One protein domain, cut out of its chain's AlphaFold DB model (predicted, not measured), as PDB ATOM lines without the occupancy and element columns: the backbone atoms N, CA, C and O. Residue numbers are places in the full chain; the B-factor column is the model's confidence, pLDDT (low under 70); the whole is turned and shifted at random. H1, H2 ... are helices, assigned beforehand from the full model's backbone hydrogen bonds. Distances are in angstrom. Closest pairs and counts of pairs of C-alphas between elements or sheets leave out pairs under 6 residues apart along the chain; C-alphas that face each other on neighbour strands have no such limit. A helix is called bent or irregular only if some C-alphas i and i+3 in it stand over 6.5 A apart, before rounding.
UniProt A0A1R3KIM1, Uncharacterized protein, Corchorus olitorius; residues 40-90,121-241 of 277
ATOM      1  N   GLU A  40      51.431 -49.193  67.565       72.62
ATOM      2  CA  GLU A  40      51.259 -48.442  66.305       72.62
ATOM      3  C   GLU A  40      50.071 -48.948  65.461       72.62
ATOM      4  O   GLU A  40      49.259 -48.173  64.946       72.62
ATOM      5  N   LEU A  41      49.893 -50.273  65.378       62.25
ATOM      6  CA  LEU A  41      48.722 -50.874  64.730       62.25
ATOM      7  C   LEU A  41      47.425 -50.503  65.462       62.25
ATOM      8  O   LEU A  41      46.408 -50.222  64.823       62.25
ATOM      9  N   ARG A  42      47.459 -50.450  66.800       63.41
ATOM     10  CA  ARG A  42      46.302 -50.100  67.630       63.41
ATOM     11  C   ARG A  42      45.948 -48.612  67.550       63.41
ATOM     12  O   ARG A  42      44.760 -48.290  67.505       63.41
ATOM     13  N   THR A  43      46.930 -47.711  67.498       65.06
ATOM     14  CA  THR A  43      46.694 -46.270  67.292       65.06
ATOM     15  C   THR A  43      46.166 -45.985  65.885       65.06
ATOM     16  O   THR A  43      45.220 -45.208  65.740       65.06
ATOM     17  N   THR A  44      46.676 -46.678  64.863       55.78
ATOM     18  CA  THR A  44      46.232 -46.527  63.466       55.78
ATOM     19  C   THR A  44      44.815 -47.067  63.227       55.78
ATOM     20  O   THR A  44      44.001 -46.407  62.572       55.78
ATOM     21  N   GLU A  45      44.459 -48.231  63.785       59.12
ATOM     22  CA  GLU A  45      43.073 -48.730  63.745       59.12
ATOM     23  C   GLU A  45      42.120 -47.866  64.583       59.12
ATOM     24  O   GLU A  45      40.986 -47.612  64.164       59.12
ATOM     25  N   GLY A  46      42.568 -47.383  65.746       57.47
ATOM     26  CA  GLY A  46      41.787 -46.502  66.617       57.47
ATOM     27  C   GLY A  46      41.430 -45.178  65.939       57.47
ATOM     28  O   GLY A  46      40.264 -44.775  65.943       57.47
ATOM     29  N   ALA A  47      42.399 -44.551  65.265       53.34
ATOM     30  CA  ALA A  47      42.196 -43.311  64.518       53.34
ATOM     31  C   ALA A  47      41.226 -43.493  63.332       53.34
ATOM     32  O   ALA A  47      40.328 -42.672  63.134       53.34
ATOM     33  N   LYS A  48      41.323 -44.607  62.588       53.12
ATOM     34  CA  LYS A  48      40.389 -44.914  61.487       53.12
ATOM     35  C   LYS A  48      38.969 -45.207  61.978       53.12
ATOM     36  O   LYS A  48      38.013 -44.717  61.376       53.12
ATOM     37  N   ARG A  49      38.810 -45.935  63.090       54.94
ATOM     38  CA  ARG A  49      37.492 -46.223  63.687       54.94
ATOM     39  C   ARG A  49      36.816 -44.969  64.234       54.94
ATOM     40  O   ARG A  49      35.598 -44.860  64.138       54.94
ATOM     41  N   GLN A  50      37.577 -44.011  64.758       49.19
ATOM     42  CA  GLN A  50      37.029 -42.753  65.269       49.19
ATOM     43  C   GLN A  50      36.664 -41.781  64.130       49.19
ATOM     44  O   GLN A  50      35.601 -41.160  64.172       49.19
ATOM     45  N   GLN A  51      37.457 -41.740  63.053       48.91
ATOM     46  CA  GLN A  51      37.176 -40.922  61.866       48.91
ATOM     47  C   GLN A  51      35.997 -41.455  61.027       48.91
ATOM     48  O   GLN A  51      35.167 -40.670  60.566       48.91
ATOM     49  N   GLN A  52      35.833 -42.781  60.907       52.91
ATOM     50  CA  GLN A  52      34.632 -43.396  60.311       52.91
ATOM     51  C   GLN A  52      33.362 -43.165  61.143       52.91
ATOM     52  O   GLN A  52      32.267 -43.154  60.589       52.91
ATOM     53  N   ARG A  53      33.483 -42.952  62.458       53.06
ATOM     54  CA  ARG A  53      32.332 -42.751  63.349       53.06
ATOM     55  C   ARG A  53      31.820 -41.311  63.368       53.06
ATOM     56  O   ARG A  53      30.653 -41.108  63.679       53.06
ATOM     57  N   PHE A  54      32.661 -40.340  63.001       46.09
ATOM     58  CA  PHE A  54      32.307 -38.915  62.981       46.09
ATOM     59  C   PHE A  54      32.014 -38.388  61.566       46.09
ATOM     60  O   PHE A  54      31.079 -37.615  61.382       46.09
ATOM     61  N   CYS A  55      32.744 -38.863  60.546       49.28
ATOM     62  CA  CYS A  55      32.498 -38.499  59.143       49.28
ATOM     63  C   CYS A  55      31.513 -39.460  58.445       49.28
ATOM     64  O   CYS A  55      30.849 -39.084  57.488       49.28
ATOM     65  N   GLY A  56      31.352 -40.692  58.945       56.91
ATOM     66  CA  GLY A  56      30.423 -41.681  58.383       56.91
ATOM     67  C   GLY A  56      28.941 -41.294  58.465       56.91
ATOM     68  O   GLY A  56      28.270 -41.397  57.446       56.91
ATOM     69  N   PRO A  57      28.402 -40.816  59.607       60.41
ATOM     70  CA  PRO A  57      26.981 -40.469  59.716       60.41
ATOM     71  C   PRO A  57      26.594 -39.266  58.851       60.41
ATOM     72  O   PRO A  57      25.530 -39.266  58.240       60.41
ATOM     73  N   VAL A  58      27.474 -38.262  58.762       59.00
ATOM     74  CA  VAL A  58      27.237 -37.043  57.974       59.00
ATOM     75  C   VAL A  58      27.370 -37.326  56.478       59.00
ATOM     76  O   VAL A  58      26.518 -36.893  55.708       59.00
ATOM     77  N   VAL A  59      28.381 -38.102  56.065       61.56
ATOM     78  CA  VAL A  59      28.564 -38.512  54.660       61.56
ATOM     79  C   VAL A  59      27.487 -39.507  54.220       61.56
ATOM     80  O   VAL A  59      27.013 -39.433  53.092       61.56
ATOM     81  N   ALA A  60      27.034 -40.402  55.101       60.34
ATOM     82  CA  ALA A  60      25.926 -41.306  54.801       60.34
ATOM     83  C   ALA A  60      24.581 -40.567  54.731       60.34
ATOM     84  O   ALA A  60      23.780 -40.864  53.848       60.34
ATOM     85  N   MET A  61      24.315 -39.591  55.610       62.25
ATOM     86  CA  MET A  61      23.115 -38.749  55.500       62.25
ATOM     87  C   MET A  61      23.131 -37.899  54.230       62.25
ATOM     88  O   MET A  61      22.108 -37.811  53.556       62.25
ATOM     89  N   SER A  62      24.269 -37.292  53.880       67.12
ATOM     90  CA  SER A  62      24.367 -36.468  52.674       67.12
ATOM     91  C   SER A  62      24.260 -37.311  51.405       67.12
ATOM     92  O   SER A  62      23.546 -36.922  50.486       67.12
ATOM     93  N   PHE A  63      24.859 -38.503  51.372       69.00
ATOM     94  CA  PHE A  63      24.699 -39.448  50.267       69.00
ATOM     95  C   PHE A  63      23.244 -39.921  50.127       69.00
ATOM     96  O   PHE A  63      22.694 -39.877  49.030       69.00
ATOM     97  N   ASN A  64      22.585 -40.287  51.233       71.00
ATOM     98  CA  ASN A  64      21.157 -40.629  51.245       71.00
ATOM     99  C   ASN A  64      20.280 -39.490  50.723       71.00
ATOM    100  O   ASN A  64      19.381 -39.717  49.916       71.00
ATOM    101  N   PHE A  65      20.546 -38.266  51.175       76.94
ATOM    102  CA  PHE A  65      19.813 -37.085  50.749       76.94
ATOM    103  C   PHE A  65      20.000 -36.824  49.251       76.94
ATOM    104  O   PHE A  65      19.021 -36.615  48.540       76.94
ATOM    105  N   VAL A  66      21.231 -36.917  48.745       75.44
ATOM    106  CA  VAL A  66      21.530 -36.753  47.315       75.44
ATOM    107  C   VAL A  66      20.853 -37.842  46.481       75.44
ATOM    108  O   VAL A  66      20.223 -37.529  45.476       75.44
ATOM    109  N   VAL A  67      20.906 -39.106  46.910       73.62
ATOM    110  CA  VAL A  67      20.226 -40.221  46.229       73.62
ATOM    111  C   VAL A  67      18.709 -40.026  46.222       73.62
ATOM    112  O   VAL A  67      18.067 -40.259  45.199       73.62
ATOM    113  N   ALA A  68      18.130 -39.551  47.327       71.94
ATOM    114  CA  ALA A  68      16.709 -39.237  47.403       71.94
ATOM    115  C   ALA A  68      16.314 -38.115  46.448       71.94
ATOM    116  O   ALA A  68      15.351 -38.256  45.700       71.94
ATOM    117  N   VAL A  69      17.082 -37.028  46.424       81.12
ATOM    118  CA  VAL A  69      16.848 -35.889  45.530       81.12
ATOM    119  C   VAL A  69      16.965 -36.318  44.067       81.12
ATOM    120  O   VAL A  69      16.097 -35.976  43.269       81.12
ATOM    121  N   LEU A  70      17.979 -37.116  43.713       79.19
ATOM    122  CA  LEU A  70      18.153 -37.642  42.358       79.19
ATOM    123  C   LEU A  70      16.990 -38.545  41.943       79.19
ATOM    124  O   LEU A  70      16.472 -38.410  40.837       79.19
ATOM    125  N   ALA A  71      16.538 -39.438  42.822       77.00
ATOM    126  CA  ALA A  71      15.439 -40.326  42.486       77.00
ATOM    127  C   ALA A  71      14.096 -39.585  42.396       77.00
ATOM    128  O   ALA A  71      13.322 -39.837  41.476       77.00
ATOM    129  N   LEU A  72      13.841 -38.620  43.286       81.38
ATOM    130  CA  LEU A  72      12.678 -37.734  43.193       81.38
ATOM    131  C   LEU A  72      12.716 -36.883  41.917       81.38
ATOM    132  O   LEU A  72      11.675 -36.702  41.289       81.38
ATOM    133  N   ALA A  73      13.897 -36.425  41.491       84.06
ATOM    134  CA  ALA A  73      14.067 -35.715  40.228       84.06
ATOM    135  C   ALA A  73      13.715 -36.613  39.031       84.06
ATOM    136  O   ALA A  73      12.928 -36.203  38.180       84.06
ATOM    137  N   VAL A  74      14.206 -37.857  39.002       81.44
ATOM    138  CA  VAL A  74      13.869 -38.837  37.950       81.44
ATOM    139  C   VAL A  74      12.368 -39.140  37.923       81.44
ATOM    140  O   VAL A  74      11.764 -39.132  36.852       81.44
ATOM    141  N   VAL A  75      11.741 -39.346  39.086       78.69
ATOM    142  CA  VAL A  75      10.287 -39.558  39.187       78.69
ATOM    143  C   VAL A  75       9.526 -38.333  38.677       78.69
ATOM    144  O   VAL A  75       8.603 -38.481  37.881       78.69
ATOM    145  N   SER A  76       9.930 -37.124  39.079       82.19
ATOM    146  CA  SER A  76       9.290 -35.883  38.629       82.19
ATOM    147  C   SER A  76       9.425 -35.671  37.121       82.19
ATOM    148  O   SER A  76       8.465 -35.252  36.485       82.19
ATOM    149  N   ALA A  77      10.570 -36.030  36.534       83.44
ATOM    150  CA  ALA A  77      10.793 -35.963  35.097       83.44
ATOM    151  C   ALA A  77       9.919 -36.978  34.343       83.44
ATOM    152  O   ALA A  77       9.311 -36.617  33.342       83.44
ATOM    153  N   GLY A  78       9.796 -38.216  34.838       80.38
ATOM    154  CA  GLY A  78       8.922 -39.232  34.238       80.38
ATOM    155  C   GLY A  78       7.446 -38.826  34.252       80.38
ATOM    156  O   GLY A  78       6.769 -38.929  33.230       80.38
ATOM    157  N   VAL A  79       6.969 -38.283  35.379       80.31
ATOM    158  CA  VAL A  79       5.603 -37.742  35.494       80.31
ATOM    159  C   VAL A  79       5.419 -36.522  34.592       80.31
ATOM    160  O   VAL A  79       4.411 -36.445  33.902       80.31
ATOM    161  N   ALA A  80       6.395 -35.609  34.536       83.31
ATOM    162  CA  ALA A  80       6.341 -34.436  33.664       83.31
ATOM    163  C   ALA A  80       6.235 -34.828  32.181       83.31
ATOM    164  O   ALA A  80       5.401 -34.283  31.459       83.31
ATOM    165  N   VAL A  81       7.030 -35.807  31.734       80.38
ATOM    166  CA  VAL A  81       6.969 -36.337  30.364       80.38
ATOM    167  C   VAL A  81       5.599 -36.949  30.082       80.38
ATOM    168  O   VAL A  81       5.009 -36.613  29.061       80.38
ATOM    169  N   ALA A  82       5.062 -37.762  31.000       77.56
ATOM    170  CA  ALA A  82       3.720 -38.327  30.860       77.56
ATOM    171  C   ALA A  82       2.647 -37.227  30.742       77.56
ATOM    172  O   ALA A  82       1.858 -37.248  29.802       77.56
ATOM    173  N   THR A  83       2.702 -36.198  31.599       78.06
ATOM    174  CA  THR A  83       1.733 -35.088  31.579       78.06
ATOM    175  C   THR A  83       1.815 -34.205  30.334       78.06
ATOM    176  O   THR A  83       0.798 -33.665  29.917       78.06
ATOM    177  N   VAL A  84       2.996 -34.035  29.727       80.00
ATOM    178  CA  VAL A  84       3.144 -33.253  28.482       80.00
ATOM    179  C   VAL A  84       2.610 -34.028  27.274       80.00
ATOM    180  O   VAL A  84       2.200 -33.422  26.287       80.00
ATOM    181  N   THR A  85       2.608 -35.361  27.344       74.19
ATOM    182  CA  THR A  85       2.066 -36.228  26.289       74.19
ATOM    183  C   THR A  85       0.576 -36.530  26.431       74.19
ATOM    184  O   THR A  85       0.002 -37.112  25.512       74.19
ATOM    185  N   ASP A  86      -0.051 -36.141  27.543       74.44
ATOM    186  CA  ASP A  86      -1.488 -36.315  27.745       74.44
ATOM    187  C   ASP A  86      -2.283 -35.283  26.928       74.44
ATOM    188  O   ASP A  86      -2.012 -34.081  26.965       74.44
ATOM    189  N   LEU A  87      -3.289 -35.758  26.182       57.28
ATOM    190  CA  LEU A  87      -4.061 -34.945  25.230       57.28
ATOM    191  C   LEU A  87      -4.998 -33.906  25.883       57.28
ATOM    192  O   LEU A  87      -5.499 -33.029  25.183       57.28
ATOM    193  N   GLU A  88      -5.223 -33.959  27.200       69.00
ATOM    194  CA  GLU A  88      -6.183 -33.104  27.921       69.00
ATOM    195  C   GLU A  88      -5.552 -32.359  29.112       69.00
ATOM    196  O   GLU A  88      -6.085 -32.333  30.225       69.00
ATOM    197  N   PHE A  89      -4.391 -31.730  28.916       73.00
ATOM    198  CA  PHE A  89      -3.761 -30.983  30.006       73.00
ATOM    199  C   PHE A  89      -4.507 -29.674  30.329       73.00
ATOM    200  O   PHE A  89      -4.452 -28.696  29.581       73.00
ATOM    201  N   ASN A  90      -5.160 -29.626  31.496       83.56
ATOM    202  CA  ASN A  90      -5.796 -28.420  32.025       83.56
ATOM    203  C   ASN A  90      -4.924 -27.735  33.096       83.56
ATOM    204  O   ASN A  90      -4.761 -28.241  34.209       83.56
ATOM    205  N   THR A 121      -4.227 -49.735  68.393       66.50
ATOM    206  CA  THR A 121      -4.690 -50.404  67.174       66.50
ATOM    207  C   THR A 121      -5.107 -49.388  66.109       66.50
ATOM    208  O   THR A 121      -5.885 -48.481  66.401       66.50
ATOM    209  N   ALA A 122      -4.660 -49.584  64.862       68.50
ATOM    210  CA  ALA A 122      -4.982 -48.753  63.693       68.50
ATOM    211  C   ALA A 122      -6.479 -48.391  63.565       68.50
ATOM    212  O   ALA A 122      -6.825 -47.284  63.154       68.50
ATOM    213  N   LEU A 123      -7.371 -49.287  64.001       67.62
ATOM    214  CA  LEU A 123      -8.819 -49.066  64.078       67.62
ATOM    215  C   LEU A 123      -9.237 -47.911  64.976       67.62
ATOM    216  O   LEU A 123     -10.114 -47.135  64.611       67.62
ATOM    217  N   ALA A 124      -8.619 -47.804  66.151       70.56
ATOM    218  CA  ALA A 124      -8.941 -46.769  67.123       70.56
ATOM    219  C   ALA A 124      -8.551 -45.388  66.584       70.56
ATOM    220  O   ALA A 124      -9.266 -44.406  66.798       70.56
ATOM    221  N   LEU A 125      -7.450 -45.328  65.827       68.12
ATOM    222  CA  LEU A 125      -7.009 -44.109  65.167       68.12
ATOM    223  C   LEU A 125      -7.953 -43.718  64.027       68.12
ATOM    224  O   LEU A 125      -8.403 -42.574  63.969       68.12
ATOM    225  N   MET A 126      -8.338 -44.684  63.184       73.00
ATOM    226  CA  MET A 126      -9.342 -44.465  62.142       73.00
ATOM    227  C   MET A 126     -10.641 -43.922  62.741       73.00
ATOM    228  O   MET A 126     -11.077 -42.855  62.327       73.00
ATOM    229  N   TRP A 127     -11.176 -44.537  63.800       71.94
ATOM    230  CA  TRP A 127     -12.428 -44.111  64.439       71.94
ATOM    231  C   TRP A 127     -12.394 -42.681  65.003       71.94
ATOM    232  O   TRP A 127     -13.419 -42.006  65.043       71.94
ATOM    233  N   LYS A 128     -11.220 -42.182  65.408       72.62
ATOM    234  CA  LYS A 128     -11.026 -40.783  65.834       72.62
ATOM    235  C   LYS A 128     -10.948 -39.806  64.657       72.62
ATOM    236  O   LYS A 128     -11.393 -38.669  64.785       72.62
ATOM    237  N   THR A 129     -10.413 -40.239  63.518       75.94
ATOM    238  CA  THR A 129     -10.300 -39.422  62.293       75.94
ATOM    239  C   THR A 129     -11.549 -39.457  61.406       75.94
ATOM    240  O   THR A 129     -11.845 -38.493  60.704       75.94
ATOM    241  N   THR A 130     -12.335 -40.529  61.453       80.69
ATOM    242  CA  THR A 130     -13.581 -40.690  60.698       80.69
ATOM    243  C   THR A 130     -14.615 -39.584  60.968       80.69
ATOM    244  O   THR A 130     -15.145 -39.048  60.000       80.69
ATOM    245  N   PRO A 131     -14.895 -39.142  62.210       80.81
ATOM    246  CA  PRO A 131     -15.884 -38.087  62.431       80.81
ATOM    247  C   PRO A 131     -15.437 -36.734  61.866       80.81
ATOM    248  O   PRO A 131     -16.253 -36.025  61.280       80.81
ATOM    249  N   ILE A 132     -14.146 -36.388  61.981       81.81
ATOM    250  CA  ILE A 132     -13.624 -35.129  61.427       81.81
ATOM    251  C   ILE A 132     -13.673 -35.148  59.891       81.81
ATOM    252  O   ILE A 132     -14.037 -34.156  59.267       81.81
ATOM    253  N   THR A 133     -13.347 -36.295  59.283       81.38
ATOM    254  CA  THR A 133     -13.331 -36.462  57.824       81.38
ATOM    255  C   THR A 133     -14.735 -36.509  57.242       81.38
ATOM    256  O   THR A 133     -14.971 -35.838  56.246       81.38
ATOM    257  N   ILE A 134     -15.687 -37.204  57.875       84.19
ATOM    258  CA  ILE A 134     -17.100 -37.195  57.464       84.19
ATOM    259  C   ILE A 134     -17.668 -35.779  57.544       84.19
ATOM    260  O   ILE A 134     -18.311 -35.339  56.597       84.19
ATOM    261  N   PHE A 135     -17.407 -35.043  58.629       86.75
ATOM    262  CA  PHE A 135     -17.889 -33.669  58.772       86.75
ATOM    263  C   PHE A 135     -17.371 -32.763  57.647       86.75
ATOM    264  O   PHE A 135     -18.148 -32.058  57.005       86.75
ATOM    265  N   PHE A 136     -16.067 -32.824  57.364       82.31
ATOM    266  CA  PHE A 136     -15.457 -32.031  56.299       82.31
ATOM    267  C   PHE A 136     -15.925 -32.469  54.901       82.31
ATOM    268  O   PHE A 136     -16.164 -31.627  54.041       82.31
ATOM    269  N   LEU A 137     -16.107 -33.775  54.683       81.19
ATOM    270  CA  LEU A 137     -16.576 -34.331  53.414       81.19
ATOM    271  C   LEU A 137     -18.024 -33.927  53.129       81.19
ATOM    272  O   LEU A 137     -18.316 -33.475  52.031       81.19
ATOM    273  N   VAL A 138     -18.911 -34.017  54.125       83.31
ATOM    274  CA  VAL A 138     -20.310 -33.572  54.013       83.31
ATOM    275  C   VAL A 138     -20.390 -32.065  53.760       83.31
ATOM    276  O   VAL A 138     -21.214 -31.629  52.962       83.31
ATOM    277  N   ALA A 139     -19.509 -31.266  54.369       84.12
ATOM    278  CA  ALA A 139     -19.432 -29.832  54.096       84.12
ATOM    279  C   ALA A 139     -18.944 -29.515  52.667       84.12
ATOM    280  O   ALA A 139     -19.400 -28.537  52.078       84.12
ATOM    281  N   LEU A 140     -18.049 -30.336  52.096       77.94
ATOM    282  CA  LEU A 140     -17.551 -30.180  50.721       77.94
ATOM    283  C   LEU A 140     -18.442 -30.826  49.645       77.94
ATOM    284  O   LEU A 140     -18.298 -30.477  48.474       77.94
ATOM    285  N   MET A 141     -19.350 -31.741  50.007       75.19
ATOM    286  CA  MET A 141     -20.232 -32.459  49.068       75.19
ATOM    287  C   MET A 141     -20.958 -31.552  48.060       75.19
ATOM    288  O   MET A 141     -20.981 -31.912  46.885       75.19
ATOM    289  N   PRO A 142     -21.512 -30.380  48.441       75.31
ATOM    290  CA  PRO A 142     -22.202 -29.504  47.491       75.31
ATOM    291  C   PRO A 142     -21.287 -28.930  46.401       75.31
ATOM    292  O   PRO A 142     -21.770 -28.514  45.354       75.31
ATOM    293  N   TRP A 143     -19.981 -28.872  46.667       73.81
ATOM    294  CA  TRP A 143     -18.981 -28.347  45.741       73.81
ATOM    295  C   TRP A 143     -18.328 -29.447  44.897       73.81
ATOM    296  O   TRP A 143     -17.909 -29.184  43.773       73.81
ATOM    297  N   LEU A 144     -18.219 -30.666  45.438       70.19
ATOM    298  CA  LEU A 144     -17.505 -31.769  44.793       70.19
ATOM    299  C   LEU A 144     -18.338 -32.478  43.711       70.19
ATOM    300  O   LEU A 144     -17.763 -32.903  42.717       70.19
ATOM    301  N   ASP A 145     -19.666 -32.543  43.874       72.25
ATOM    302  CA  ASP A 145     -20.581 -33.192  42.923       72.25
ATOM    303  C   ASP A 145     -21.777 -32.281  42.566       72.25
ATOM    304  O   ASP A 145     -22.792 -32.292  43.267       72.25
ATOM    305  N   PRO A 146     -21.727 -31.499  41.469       65.12
ATOM    306  CA  PRO A 146     -22.927 -30.949  40.832       65.12
ATOM    307  C   PRO A 146     -23.557 -32.044  39.940       65.12
ATOM    308  O   PRO A 146     -22.882 -32.485  39.012       65.12
ATOM    309  N   PRO A 147     -24.800 -32.538  40.163       59.19
ATOM    310  CA  PRO A 147     -25.961 -31.908  40.785       59.19
ATOM    311  C   PRO A 147     -26.391 -32.573  42.111       59.19
ATOM    312  O   PRO A 147     -27.547 -32.914  42.262       59.19
ATOM    313  N   GLY A 148     -25.511 -32.750  43.094       66.38
ATOM    314  CA  GLY A 148     -25.868 -33.126  44.467       66.38
ATOM    315  C   GLY A 148     -26.415 -34.551  44.678       66.38
ATOM    316  O   GLY A 148     -27.275 -35.062  43.969       66.38
ATOM    317  N   VAL A 149     -25.987 -35.171  45.778       65.62
ATOM    318  CA  VAL A 149     -26.395 -36.517  46.238       65.62
ATOM    319  C   VAL A 149     -27.927 -36.690  46.367       65.62
ATOM    320  O   VAL A 149     -28.449 -37.801  46.282       65.62
ATOM    321  N   LEU A 150     -28.665 -35.589  46.547       64.75
ATOM    322  CA  LEU A 150     -30.122 -35.576  46.728       64.75
ATOM    323  C   LEU A 150     -30.927 -35.690  45.423       64.75
ATOM    324  O   LEU A 150     -32.088 -36.081  45.470       64.75
ATOM    325  N   LEU A 151     -30.332 -35.361  44.276       67.50
ATOM    326  CA  LEU A 151     -30.952 -35.480  42.946       67.50
ATOM    327  C   LEU A 151     -30.553 -36.783  42.237       67.50
ATOM    328  O   LEU A 151     -30.956 -37.023  41.101       67.50
ATOM    329  N   PHE A 152     -29.765 -37.629  42.904       73.12
ATOM    330  CA  PHE A 152     -29.332 -38.911  42.374       73.12
ATOM    331  C   PHE A 152     -30.476 -39.938  42.387       73.12
ATOM    332  O   PHE A 152     -31.223 -40.049  43.360       73.12
ATOM    333  N   HIS A 153     -30.602 -40.724  41.316       76.56
ATOM    334  CA  HIS A 153     -31.567 -41.822  41.247       76.56
ATOM    335  C   HIS A 153     -31.073 -43.013  42.081       76.56
ATOM    336  O   HIS A 153     -30.258 -43.828  41.638       76.56
ATOM    337  N   TRP A 154     -31.574 -43.099  43.313       75.88
ATOM    338  CA  TRP A 154     -31.287 -44.177  44.257       75.88
ATOM    339  C   TRP A 154     -32.016 -45.473  43.884       75.88
ATOM    340  O   TRP A 154     -33.008 -45.850  44.502       75.88
ATOM    341  N   ASP A 155     -31.505 -46.176  42.876       84.88
ATOM    342  CA  ASP A 155     -31.889 -47.562  42.599       84.88
ATOM    343  C   ASP A 155     -31.114 -48.540  43.483       84.88
ATOM    344  O   ASP A 155     -29.978 -48.267  43.880       84.88
ATOM    345  N   LEU A 156     -31.683 -49.723  43.746       86.12
ATOM    346  CA  LEU A 156     -30.992 -50.775  44.506       86.12
ATOM    347  C   LEU A 156     -29.666 -51.170  43.847       86.12
ATOM    348  O   LEU A 156     -28.666 -51.311  44.542       86.12
ATOM    349  N   ASN A 157     -29.618 -51.263  42.515       87.56
ATOM    350  CA  ASN A 157     -28.388 -51.604  41.799       87.56
ATOM    351  C   ASN A 157     -27.294 -50.539  42.009       87.56
ATOM    352  O   ASN A 157     -26.196 -50.854  42.464       87.56
ATOM    353  N   ASN A 158     -27.620 -49.262  41.789       85.75
ATOM    354  CA  ASN A 158     -26.673 -48.155  41.959       85.75
ATOM    355  C   ASN A 158     -26.235 -48.013  43.423       85.75
ATOM    356  O   ASN A 158     -25.048 -47.888  43.712       85.75
ATOM    357  N   SER A 159     -27.178 -48.126  44.359       86.06
ATOM    358  CA  SER A 159     -26.911 -48.057  45.801       86.06
ATOM    359  C   SER A 159     -26.000 -49.193  46.266       86.06
ATOM    360  O   SER A 159     -25.082 -48.964  47.052       86.06
ATOM    361  N   THR A 160     -26.201 -50.415  45.755       88.12
ATOM    362  CA  THR A 160     -25.308 -51.543  46.056       88.12
ATOM    363  C   THR A 160     -23.920 -51.356  45.452       88.12
ATOM    364  O   THR A 160     -22.942 -51.651  46.130       88.12
ATOM    365  N   ALA A 161     -23.798 -50.793  44.247       87.38
ATOM    366  CA  ALA A 161     -22.500 -50.477  43.650       87.38
ATOM    367  C   ALA A 161     -21.723 -49.431  44.472       87.38
ATOM    368  O   ALA A 161     -20.522 -49.598  44.711       87.38
ATOM    369  N   VAL A 162     -22.408 -48.398  44.981       88.19
ATOM    370  CA  VAL A 162     -21.815 -47.413  45.904       88.19
ATOM    371  C   VAL A 162     -21.387 -48.076  47.216       88.19
ATOM    372  O   VAL A 162     -20.268 -47.856  47.680       88.19
ATOM    373  N   LEU A 163     -22.233 -48.934  47.794       89.50
ATOM    374  CA  LEU A 163     -21.939 -49.622  49.053       89.50
ATOM    375  C   LEU A 163     -20.754 -50.586  48.916       89.50
ATOM    376  O   LEU A 163     -19.865 -50.586  49.767       89.50
ATOM    377  N   ILE A 164     -20.700 -51.364  47.832       92.06
ATOM    378  CA  ILE A 164     -19.580 -52.266  47.534       92.06
ATOM    379  C   ILE A 164     -18.289 -51.459  47.364       92.06
ATOM    380  O   ILE A 164     -17.267 -51.815  47.948       92.06
ATOM    381  N   SER A 165     -18.331 -50.335  46.643       89.06
ATOM    382  CA  SER A 165     -17.165 -49.460  46.459       89.06
ATOM    383  C   SER A 165     -16.677 -48.861  47.782       89.06
ATOM    384  O   SER A 165     -15.476 -48.856  48.057       89.06
ATOM    385  N   ALA A 166     -17.595 -48.422  48.647       89.00
ATOM    386  CA  ALA A 166     -17.270 -47.911  49.977       89.00
ATOM    387  C   ALA A 166     -16.667 -48.998  50.883       89.00
ATOM    388  O   ALA A 166     -15.684 -48.744  51.581       89.00
ATOM    389  N   LEU A 167     -17.208 -50.222  50.840       91.19
ATOM    390  CA  LEU A 167     -16.689 -51.360  51.600       91.19
ATOM    391  C   LEU A 167     -15.278 -51.748  51.140       91.19
ATOM    392  O   LEU A 167     -14.395 -51.945  51.973       91.19
ATOM    393  N   LEU A 168     -15.042 -51.806  49.826       88.56
ATOM    394  CA  LEU A 168     -13.717 -52.057  49.257       88.56
ATOM    395  C   LEU A 168     -12.727 -50.944  49.624       88.56
ATOM    396  O   LEU A 168     -11.595 -51.236  50.011       88.56
ATOM    397  N   GLY A 169     -13.152 -49.677  49.582       86.56
ATOM    398  CA  GLY A 169     -12.346 -48.538  50.025       86.56
ATOM    399  C   GLY A 169     -11.963 -48.626  51.505       86.56
ATOM    400  O   GLY A 169     -10.795 -48.442  51.859       86.56
ATOM    401  N   PHE A 170     -12.916 -48.987  52.368       85.69
ATOM    402  CA  PHE A 170     -12.663 -49.225  53.788       85.69
ATOM    403  C   PHE A 170     -11.670 -50.373  54.003       85.69
ATOM    404  O   PHE A 170     -10.691 -50.197  54.726       85.69
ATOM    405  N   LEU A 171     -11.868 -51.515  53.338       85.25
ATOM    406  CA  LEU A 171     -10.972 -52.674  53.415       85.25
ATOM    407  C   LEU A 171      -9.551 -52.343  52.932       85.25
ATOM    408  O   LEU A 171      -8.580 -52.782  53.544       85.25
ATOM    409  N   LEU A 172      -9.408 -51.531  51.879       82.25
ATOM    410  CA  LEU A 172      -8.109 -51.064  51.383       82.25
ATOM    411  C   LEU A 172      -7.395 -50.163  52.394       82.25
ATOM    412  O   LEU A 172      -6.188 -50.312  52.610       82.25
ATOM    413  N   GLN A 173      -8.123 -49.230  53.007       83.62
ATOM    414  CA  GLN A 173      -7.570 -48.328  54.016       83.62
ATOM    415  C   GLN A 173      -7.182 -49.098  55.287       83.62
ATOM    416  O   GLN A 173      -6.097 -48.903  55.835       83.62
ATOM    417  N   TRP A 174      -8.044 -50.025  55.700       79.62
ATOM    418  CA  TRP A 174      -7.842 -50.937  56.816       79.62
ATOM    419  C   TRP A 174      -6.617 -51.832  56.624       79.62
ATOM    420  O   TRP A 174      -5.757 -51.915  57.500       79.62
ATOM    421  N   SER A 175      -6.495 -52.455  55.450       82.75
ATOM    422  CA  SER A 175      -5.359 -53.308  55.104       82.75
ATOM    423  C   SER A 175      -4.043 -52.535  55.110       82.75
ATOM    424  O   SER A 175      -3.041 -53.073  55.574       82.75
ATOM    425  N   GLY A 176      -4.026 -51.290  54.620       75.38
ATOM    426  CA  GLY A 176      -2.827 -50.447  54.657       75.38
ATOM    427  C   GLY A 176      -2.404 -50.116  56.088       75.38
ATOM    428  O   GLY A 176      -1.232 -50.244  56.440       75.38
ATOM    429  N   ALA A 177      -3.368 -49.763  56.937       73.50
ATOM    430  CA  ALA A 177      -3.111 -49.427  58.331       73.50
ATOM    431  C   ALA A 177      -2.673 -50.645  59.173       73.50
ATOM    432  O   ALA A 177      -1.776 -50.523  60.008       73.50
ATOM    433  N   LEU A 178      -3.240 -51.833  58.921       72.06
ATOM    434  CA  LEU A 178      -2.792 -53.089  59.535       72.06
ATOM    435  C   LEU A 178      -1.407 -53.519  59.048       72.06
ATOM    436  O   LEU A 178      -0.582 -53.934  59.861       72.06
ATOM    437  N   ALA A 179      -1.127 -53.399  57.748       70.88
ATOM    438  CA  ALA A 179       0.186 -53.722  57.195       70.88
ATOM    439  C   ALA A 179       1.282 -52.859  57.836       70.88
ATOM    440  O   ALA A 179       2.331 -53.378  58.202       70.88
ATOM    441  N   LEU A 180       1.022 -51.571  58.062       67.31
ATOM    442  CA  LEU A 180       1.939 -50.688  58.787       67.31
ATOM    443  C   LEU A 180       2.214 -51.127  60.238       67.31
ATOM    444  O   LEU A 180       3.310 -50.900  60.738       67.31
ATOM    445  N   GLY A 181       1.224 -51.707  60.924       65.31
ATOM    446  CA  GLY A 181       1.355 -52.136  62.322       65.31
ATOM    447  C   GLY A 181       1.962 -53.531  62.504       65.31
ATOM    448  O   GLY A 181       2.541 -53.807  63.549       65.31
ATOM    449  N   ALA A 182       1.830 -54.407  61.504       65.88
ATOM    450  CA  ALA A 182       2.268 -55.804  61.579       65.88
ATOM    451  C   ALA A 182       3.563 -56.099  60.804       65.88
ATOM    452  O   ALA A 182       4.194 -57.126  61.043       65.88
ATOM    453  N   THR A 183       3.953 -55.239  59.857       71.12
ATOM    454  CA  THR A 183       5.116 -55.487  58.994       71.12
ATOM    455  C   THR A 183       6.322 -54.642  59.393       71.12
ATOM    456  O   THR A 183       6.195 -53.540  59.921       71.12
ATOM    457  N   SER A 184       7.521 -55.177  59.153       63.19
ATOM    458  CA  SER A 184       8.766 -54.436  59.348       63.19
ATOM    459  C   SER A 184       8.817 -53.214  58.425       63.19
ATOM    460  O   SER A 184       8.194 -53.187  57.359       63.19
ATOM    461  N   ALA A 185       9.623 -52.214  58.800       61.84
ATOM    462  CA  ALA A 185       9.817 -50.995  58.012       61.84
ATOM    463  C   ALA A 185      10.156 -51.285  56.537       61.84
ATOM    464  O   ALA A 185       9.770 -50.525  55.655       61.84
ATOM    465  N   THR A 186      10.822 -52.406  56.254       58.34
ATOM    466  CA  THR A 186      11.187 -52.808  54.896       58.34
ATOM    467  C   THR A 186      10.019 -53.402  54.105       58.34
ATOM    468  O   THR A 186       9.801 -53.028  52.953       58.34
ATOM    469  N   SER A 187       9.219 -54.275  54.720       69.00
ATOM    470  CA  SER A 187       8.040 -54.885  54.094       69.00
ATOM    471  C   SER A 187       6.950 -53.863  53.789       69.00
ATOM    472  O   SER A 187       6.332 -53.932  52.725       69.00
ATOM    473  N   HIS A 188       6.756 -52.880  54.669       66.25
ATOM    474  CA  HIS A 188       5.766 -51.832  54.451       66.25
ATOM    475  C   HIS A 188       6.041 -51.026  53.167       66.25
ATOM    476  O   HIS A 188       5.130 -50.766  52.379       66.25
ATOM    477  N   VAL A 189       7.302 -50.660  52.912       67.81
ATOM    478  CA  VAL A 189       7.649 -49.844  51.736       67.81
ATOM    479  C   VAL A 189       7.481 -50.645  50.440       67.81
ATOM    480  O   VAL A 189       6.964 -50.113  49.460       67.81
ATOM    481  N   VAL A 190       7.820 -51.939  50.436       66.81
ATOM    482  CA  VAL A 190       7.616 -52.819  49.270       66.81
ATOM    483  C   VAL A 190       6.125 -53.034  48.979       66.81
ATOM    484  O   VAL A 190       5.713 -52.956  47.822       66.81
ATOM    485  N   LEU A 191       5.298 -53.229  50.013       70.62
ATOM    486  CA  LEU A 191       3.837 -53.351  49.884       70.62
ATOM    487  C   LEU A 191       3.197 -52.083  49.301       70.62
ATOM    488  O   LEU A 191       2.281 -52.173  48.481       70.62
ATOM    489  N   GLY A 192       3.709 -50.906  49.673       71.38
ATOM    490  CA  GLY A 192       3.285 -49.631  49.097       71.38
ATOM    491  C   GLY A 192       3.552 -49.544  47.592       71.38
ATOM    492  O   GLY A 192       2.668 -49.146  46.836       71.38
ATOM    493  N   GLN A 193       4.735 -49.975  47.145       76.56
ATOM    494  CA  GLN A 193       5.085 -49.980  45.718       76.56
ATOM    495  C   GLN A 193       4.307 -51.035  44.927       76.56
ATOM    496  O   GLN A 193       3.872 -50.781  43.803       76.56
ATOM    497  N   PHE A 194       4.064 -52.199  45.532       74.56
ATOM    498  CA  PHE A 194       3.260 -53.251  44.920       74.56
ATOM    499  C   PHE A 194       1.825 -52.784  44.648       74.56
ATOM    500  O   PHE A 194       1.314 -52.994  43.549       74.56
ATOM    501  N   LYS A 195       1.202 -52.071  45.600       81.94
ATOM    502  CA  LYS A 195      -0.135 -51.484  45.414       81.94
ATOM    503  C   LYS A 195      -0.183 -50.557  44.196       81.94
ATOM    504  O   LYS A 195      -1.114 -50.652  43.402       81.94
ATOM    505  N   THR A 196       0.821 -49.699  44.024       76.31
ATOM    506  CA  THR A 196       0.901 -48.774  42.882       76.31
ATOM    507  C   THR A 196       1.047 -49.518  41.551       76.31
ATOM    508  O   THR A 196       0.372 -49.178  40.584       76.31
ATOM    509  N   CYS A 197       1.875 -50.565  41.509       73.00
ATOM    510  CA  CYS A 197       2.064 -51.387  40.313       73.00
ATOM    511  C   CYS A 197       0.767 -52.103  39.899       73.00
ATOM    512  O   CYS A 197       0.367 -52.040  38.738       73.00
ATOM    513  N   VAL A 198       0.063 -52.715  40.859       77.06
ATOM    514  CA  VAL A 198      -1.212 -53.410  40.609       77.06
ATOM    515  C   VAL A 198      -2.292 -52.448  40.110       77.06
ATOM    516  O   VAL A 198      -3.030 -52.800  39.196       77.06
ATOM    517  N   ILE A 199      -2.370 -51.230  40.659       80.19
ATOM    518  CA  ILE A 199      -3.322 -50.212  40.189       80.19
ATOM    519  C   ILE A 199      -3.014 -49.798  38.746       80.19
ATOM    520  O   ILE A 199      -3.940 -49.665  37.952       80.19
ATOM    521  N   LEU A 200      -1.738 -49.634  38.383       75.81
ATOM    522  CA  LEU A 200      -1.358 -49.251  37.020       75.81
ATOM    523  C   LEU A 200      -1.600 -50.363  36.000       75.81
ATOM    524  O   LEU A 200      -2.191 -50.102  34.956       75.81
ATOM    525  N   VAL A 201      -1.199 -51.601  36.302       76.06
ATOM    526  CA  VAL A 201      -1.459 -52.749  35.416       76.06
ATOM    527  C   VAL A 201      -2.960 -53.014  35.306       76.06
ATOM    528  O   VAL A 201      -3.461 -53.246  34.211       76.06
ATOM    529  N   GLY A 202      -3.690 -52.927  36.421       78.81
ATOM    530  CA  GLY A 202      -5.146 -53.052  36.438       78.81
ATOM    531  C   GLY A 202      -5.833 -51.959  35.622       78.81
ATOM    532  O   GLY A 202      -6.731 -52.265  34.849       78.81
ATOM    533  N   GLY A 203      -5.373 -50.709  35.731       76.62
ATOM    534  CA  GLY A 203      -5.862 -49.596  34.917       76.62
ATOM    535  C   GLY A 203      -5.582 -49.793  33.426       76.62
ATOM    536  O   GLY A 203      -6.481 -49.625  32.612       76.62
ATOM    537  N   TYR A 204      -4.373 -50.230  33.068       71.81
ATOM    538  CA  TYR A 204      -4.009 -50.512  31.678       71.81
ATOM    539  C   TYR A 204      -4.856 -51.635  31.060       71.81
ATOM    540  O   TYR A 204      -5.331 -51.498  29.937       71.81
ATOM    541  N   LEU A 205      -5.088 -52.727  31.798       73.19
ATOM    542  CA  LEU A 205      -5.865 -53.871  31.310       73.19
ATOM    543  C   LEU A 205      -7.379 -53.612  31.263       73.19
ATOM    544  O   LEU A 205      -8.051 -54.188  30.417       73.19
ATOM    545  N   LEU A 206      -7.925 -52.797  32.174       73.38
ATOM    546  CA  LEU A 206      -9.372 -52.547  32.262       73.38
ATOM    547  C   LEU A 206      -9.869 -51.456  31.316       73.38
ATOM    548  O   LEU A 206     -11.026 -51.507  30.912       73.38
ATOM    549  N   PHE A 207      -9.042 -50.455  31.014       66.62
ATOM    550  CA  PHE A 207      -9.494 -49.287  30.260       66.62
ATOM    551  C   PHE A 207      -9.196 -49.352  28.759       66.62
ATOM    552  O   PHE A 207      -9.629 -48.430  28.072       66.62
ATOM    553  N   GLU A 208      -8.480 -50.385  28.267       58.62
ATOM    554  CA  GLU A 208      -8.099 -50.604  26.843       58.62
ATOM    555  C   GLU A 208      -7.776 -49.303  26.088       58.62
ATOM    556  O   GLU A 208      -8.050 -49.141  24.903       58.62
ATOM    557  N   SER A 209      -7.242 -48.321  26.808       55.00
ATOM    558  CA  SER A 209      -6.949 -47.014  26.252       55.00
ATOM    559  C   SER A 209      -5.655 -47.165  25.471       55.00
ATOM    560  O   SER A 209      -4.839 -48.022  25.810       55.00
ATOM    561  N   ASP A 210      -5.428 -46.324  24.470       53.94
ATOM    562  CA  ASP A 210      -4.121 -46.176  23.838       53.94
ATOM    563  C   ASP A 210      -3.339 -45.081  24.595       53.94
ATOM    564  O   ASP A 210      -3.232 -43.963  24.078       53.94
ATOM    565  N   PRO A 211      -2.807 -45.294  25.827       61.34
ATOM    566  CA  PRO A 211      -1.851 -44.344  26.356       61.34
ATOM    567  C   PRO A 211      -0.683 -44.406  25.382       61.34
ATOM    568  O   PRO A 211      -0.060 -45.457  25.210       61.34
ATOM    569  N   GLY A 212      -0.436 -43.300  24.678       66.94
ATOM    570  CA  GLY A 212       0.642 -43.236  23.702       66.94
ATOM    571  C   GLY A 212       1.912 -43.840  24.303       66.94
ATOM    572  O   GLY A 212       2.204 -43.632  25.481       66.94
ATOM    573  N   ILE A 213       2.658 -44.611  23.508       70.12
ATOM    574  CA  ILE A 213       3.807 -45.420  23.967       70.12
ATOM    575  C   ILE A 213       4.792 -44.590  24.817       70.12
ATOM    576  O   ILE A 213       5.427 -45.107  25.733       70.12
ATOM    577  N   VAL A 214       4.874 -43.280  24.558       73.44
ATOM    578  CA  VAL A 214       5.679 -42.310  25.313       73.44
ATOM    579  C   VAL A 214       5.130 -42.028  26.724       73.44
ATOM    580  O   VAL A 214       5.921 -42.006  27.663       73.44
ATOM    581  N   SER A 215       3.812 -41.881  26.903       73.94
ATOM    582  CA  SER A 215       3.170 -41.706  28.221       73.94
ATOM    583  C   SER A 215       3.322 -42.973  29.068       73.94
ATOM    584  O   SER A 215       3.739 -42.915  30.227       73.94
ATOM    585  N   LEU A 216       3.132 -44.145  28.446       76.56
ATOM    586  CA  LEU A 216       3.362 -45.432  29.104       76.56
ATOM    587  C   LEU A 216       4.835 -45.609  29.511       76.56
ATOM    588  O   LEU A 216       5.126 -46.034  30.628       76.56
ATOM    589  N   CYS A 217       5.775 -45.228  28.641       76.31
ATOM    590  CA  CYS A 217       7.204 -45.244  28.951       76.31
ATOM    591  C   CYS A 217       7.557 -44.274  30.095       76.31
ATOM    592  O   CYS A 217       8.311 -44.644  30.995       76.31
ATOM    593  N   GLY A 218       6.971 -43.071  30.120       74.38
ATOM    594  CA  GLY A 218       7.140 -42.095  31.203       74.38
ATOM    595  C   GLY A 218       6.621 -42.606  32.551       74.38
ATOM    596  O   GLY A 218       7.320 -42.511  33.563       74.38
ATOM    597  N   ALA A 219       5.443 -43.235  32.557       74.44
ATOM    598  CA  ALA A 219       4.867 -43.865  33.745       74.44
ATOM    599  C   ALA A 219       5.723 -45.039  34.254       74.44
ATOM    600  O   ALA A 219       6.002 -45.134  35.452       74.44
ATOM    601  N   LEU A 220       6.211 -45.903  33.355       79.12
ATOM    602  CA  LEU A 220       7.114 -47.006  33.702       79.12
ATOM    603  C   LEU A 220       8.468 -46.503  34.224       79.12
ATOM    604  O   LEU A 220       8.987 -47.044  35.200       79.12
ATOM    605  N   ALA A 221       9.021 -45.444  33.630       77.69
ATOM    606  CA  ALA A 221      10.249 -44.811  34.101       77.69
ATOM    607  C   ALA A 221      10.073 -44.190  35.499       77.69
ATOM    608  O   ALA A 221      10.945 -44.348  36.357       77.69
ATOM    609  N   ALA A 222       8.929 -43.554  35.772       77.25
ATOM    610  CA  ALA A 222       8.600 -43.029  37.097       77.25
ATOM    611  C   ALA A 222       8.455 -44.153  38.141       77.25
ATOM    612  O   ALA A 222       8.975 -44.040  39.253       77.25
ATOM    613  N   LEU A 223       7.824 -45.275  37.778       74.12
ATOM    614  CA  LEU A 223       7.736 -46.459  38.637       74.12
ATOM    615  C   LEU A 223       9.097 -47.097  38.911       74.12
ATOM    616  O   LEU A 223       9.382 -47.469  40.051       74.12
ATOM    617  N   ALA A 224       9.949 -47.211  37.891       76.88
ATOM    618  CA  ALA A 224      11.309 -47.707  38.046       76.88
ATOM    619  C   ALA A 224      12.119 -46.783  38.968       76.88
ATOM    620  O   ALA A 224      12.763 -47.269  39.894       76.88
ATOM    621  N   GLY A 225      12.012 -45.461  38.803       73.94
ATOM    622  CA  GLY A 225      12.635 -44.475  39.691       73.94
ATOM    623  C   GLY A 225      12.169 -44.600  41.146       73.94
ATOM    624  O   GLY A 225      12.993 -44.619  42.060       73.94
ATOM    625  N   MET A 226      10.863 -44.775  41.372       73.00
ATOM    626  CA  MET A 226      10.287 -44.952  42.711       73.00
ATOM    627  C   MET A 226      10.668 -46.301  43.348       73.00
ATOM    628  O   MET A 226      10.925 -46.375  44.556       73.00
ATOM    629  N   SER A 227      10.767 -47.358  42.537       73.88
ATOM    630  CA  SER A 227      11.195 -48.698  42.957       73.88
ATOM    631  C   SER A 227      12.686 -48.740  43.289       73.88
ATOM    632  O   SER A 227      13.069 -49.283  44.324       73.88
ATOM    633  N   VAL A 228      13.532 -48.111  42.465       75.81
ATOM    634  CA  VAL A 228      14.973 -47.979  42.714       75.81
ATOM    635  C   VAL A 228      15.209 -47.138  43.963       75.81
ATOM    636  O   VAL A 228      15.927 -47.595  44.848       75.81
ATOM    637  N   TYR A 229      14.543 -45.986  44.109       72.12
ATOM    638  CA  TYR A 229      14.609 -45.177  45.331       72.12
ATOM    639  C   TYR A 229      14.283 -45.999  46.575       72.12
ATOM    640  O   TYR A 229      15.056 -46.016  47.529       72.12
ATOM    641  N   THR A 230      13.166 -46.725  46.530       72.50
ATOM    642  CA  THR A 230      12.735 -47.626  47.597       72.50
ATOM    643  C   THR A 230      13.812 -48.666  47.886       72.50
ATOM    644  O   THR A 230      14.249 -48.785  49.023       72.50
ATOM    645  N   SER A 231      14.313 -49.368  46.869       65.94
ATOM    646  CA  SER A 231      15.341 -50.399  47.040       65.94
ATOM    647  C   SER A 231      16.644 -49.854  47.635       65.94
ATOM    648  O   SER A 231      17.242 -50.495  48.497       65.94
ATOM    649  N   LEU A 232      17.071 -48.651  47.245       69.81
ATOM    650  CA  LEU A 232      18.266 -48.006  47.785       69.81
ATOM    651  C   LEU A 232      18.043 -47.586  49.241       69.81
ATOM    652  O   LEU A 232      18.882 -47.870  50.091       69.81
ATOM    653  N   ASN A 233      16.883 -47.003  49.549       65.50
ATOM    654  CA  ASN A 233      16.506 -46.620  50.911       65.50
ATOM    655  C   ASN A 233      16.403 -47.846  51.848       65.50
ATOM    656  O   ASN A 233      16.812 -47.794  53.009       65.50
ATOM    657  N   LEU A 234      15.943 -48.988  51.321       63.88
ATOM    658  CA  LEU A 234      15.911 -50.277  52.018       63.88
ATOM    659  C   LEU A 234      17.316 -50.829  52.293       63.88
ATOM    660  O   LEU A 234      17.594 -51.265  53.410       63.88
ATOM    661  N   ASN A 235      18.217 -50.785  51.308       63.03
ATOM    662  CA  ASN A 235      19.602 -51.231  51.482       63.03
ATOM    663  C   ASN A 235      20.371 -50.347  52.477       63.03
ATOM    664  O   ASN A 235      21.114 -50.862  53.311       63.03
ATOM    665  N   LEU A 236      20.130 -49.034  52.462       61.00
ATOM    666  CA  LEU A 236      20.707 -48.077  53.414       61.00
ATOM    667  C   LEU A 236      20.173 -48.271  54.842       61.00
ATOM    668  O   LEU A 236      20.931 -48.170  55.813       61.00
ATOM    669  N   SER A 237      18.896 -48.632  54.983       57.88
ATOM    670  CA  SER A 237      18.301 -49.009  56.273       57.88
ATOM    671  C   SER A 237      18.873 -50.331  56.806       57.88
ATOM    672  O   SER A 237      19.179 -50.435  57.994       57.88
ATOM    673  N   ASN A 238      19.101 -51.316  55.929       56.59
ATOM    674  CA  ASN A 238      19.717 -52.597  56.287       56.59
ATOM    675  C   ASN A 238      21.202 -52.456  56.672       56.59
ATOM    676  O   ASN A 238      21.638 -53.108  57.619       56.59
ATOM    677  N   GLU A 239      21.978 -51.585  56.013       52.50
ATOM    678  CA  GLU A 239      23.378 -51.327  56.397       52.50
ATOM    679  C   GLU A 239      23.474 -50.611  57.758       52.50
ATOM    680  O   GLU A 239      24.356 -50.904  58.572       52.50
ATOM    681  N   SER A 240      22.518 -49.719  58.042       47.94
ATOM    682  CA  SER A 240      22.405 -49.019  59.328       47.94
ATOM    683  C   SER A 240      22.016 -49.970  60.472       47.94
ATOM    684  O   SER A 240      22.582 -49.873  61.561       47.94
ATOM    685  N   ALA A 241      21.126 -50.938  60.218       43.16
ATOM    686  CA  ALA A 241      20.756 -51.985  61.176       43.16
ATOM    687  C   ALA A 241      21.869 -53.040  61.365       43.16
ATOM    688  O   ALA A 241      22.135 -53.467  62.486       43.16
TER     689      ALA A 241
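This is residues 40 to 90 and 121 to 241 of the 277 residues of an uncharacterized protein of Corchorus olitorius (UniProt A0A1R3KIM1). Three long helices, H1, H5 and H4, lie side by side in a loose row, each running opposite to its neighbour, and H3 opens away from H4 as the second leg of a narrow V. H2 meets H3 near that V's corner and then spreads away from it, while residues 40 to 56 of H1 stick out at the other end of the long axis. The printed part has 172 residues with five named helices, H1 to H5 in order, and no named strand; the class is all helix. It is only just extended, close to loose, with a radius of gyration of the C-alphas of 23.6 A, and it spans 87 by 45 by 27 A.

Start with H1, residues 40 to 85, which has a kink of 39 degrees near residue 56. It touches H5, residues 213 to 241, with residues 64 to 85 alone, at a shallow tilt of 19 degrees, opposite ways; the closest C-alphas, of Ala 82 and Ser 215, are 4.3 A apart. Beyond the cut, H2, residues 122 to 144, forms a helical hairpin with H3, residues 156 to 182, at a steep tilt of 41 degrees. H2 touches H3 with residues 122 to 123 alone, the closest C-alphas being those of Ala 122 and Ala 177, 5.7 A apart. H3 and H4, residues 185 to 207, are close but not clearly touching; their closest C-alphas, of Leu 180 and His 188, are 5.9 A apart. H4 and H5 form the other helical hairpin, touching at a shallow tilt of 11 degrees, with the C-alphas of Thr 186 and Leu 234 closest at 6.1 A. H1 is apart from H2, H3 and H4. Every O i to N i+4 pair is within hydrogen-bond range in H3 and H5, against 40 of 42 in H1, 15 of 19 in H2 and 18 of 19 in H4.

Find C-alpha 40 at (51.259, -48.442, 66.305); from there H1 runs 64.6 A to C-alpha 85. H1 is neither bent nor irregular, but only just: C-alphas 54 and 57 are 6.4 A apart. H2, 28.3 A long, is irregular, with C-alphas 139 and 142 7.2 A apart. Look next at C-alpha 156, (-30.992, -50.775, 44.506), where H3 begins its 37.7 A. H4 measures 33.9 A, and H5 runs 41.4 A to C-alpha 241 at (20.756, -51.985, 61.176).

The C-alphas farthest apart are those of Glu 40 and His 153, at 86.8 A. Residues 91 to 120 are not printed, and C-alphas 90 and 121 are 41.5 A apart across this cut. The link from H2 to H3 is long, with 11 residues. The mean pLDDT of the printed part is 72.1, and 62 residues are under 70, among them 41 to 63 and 231 to 241.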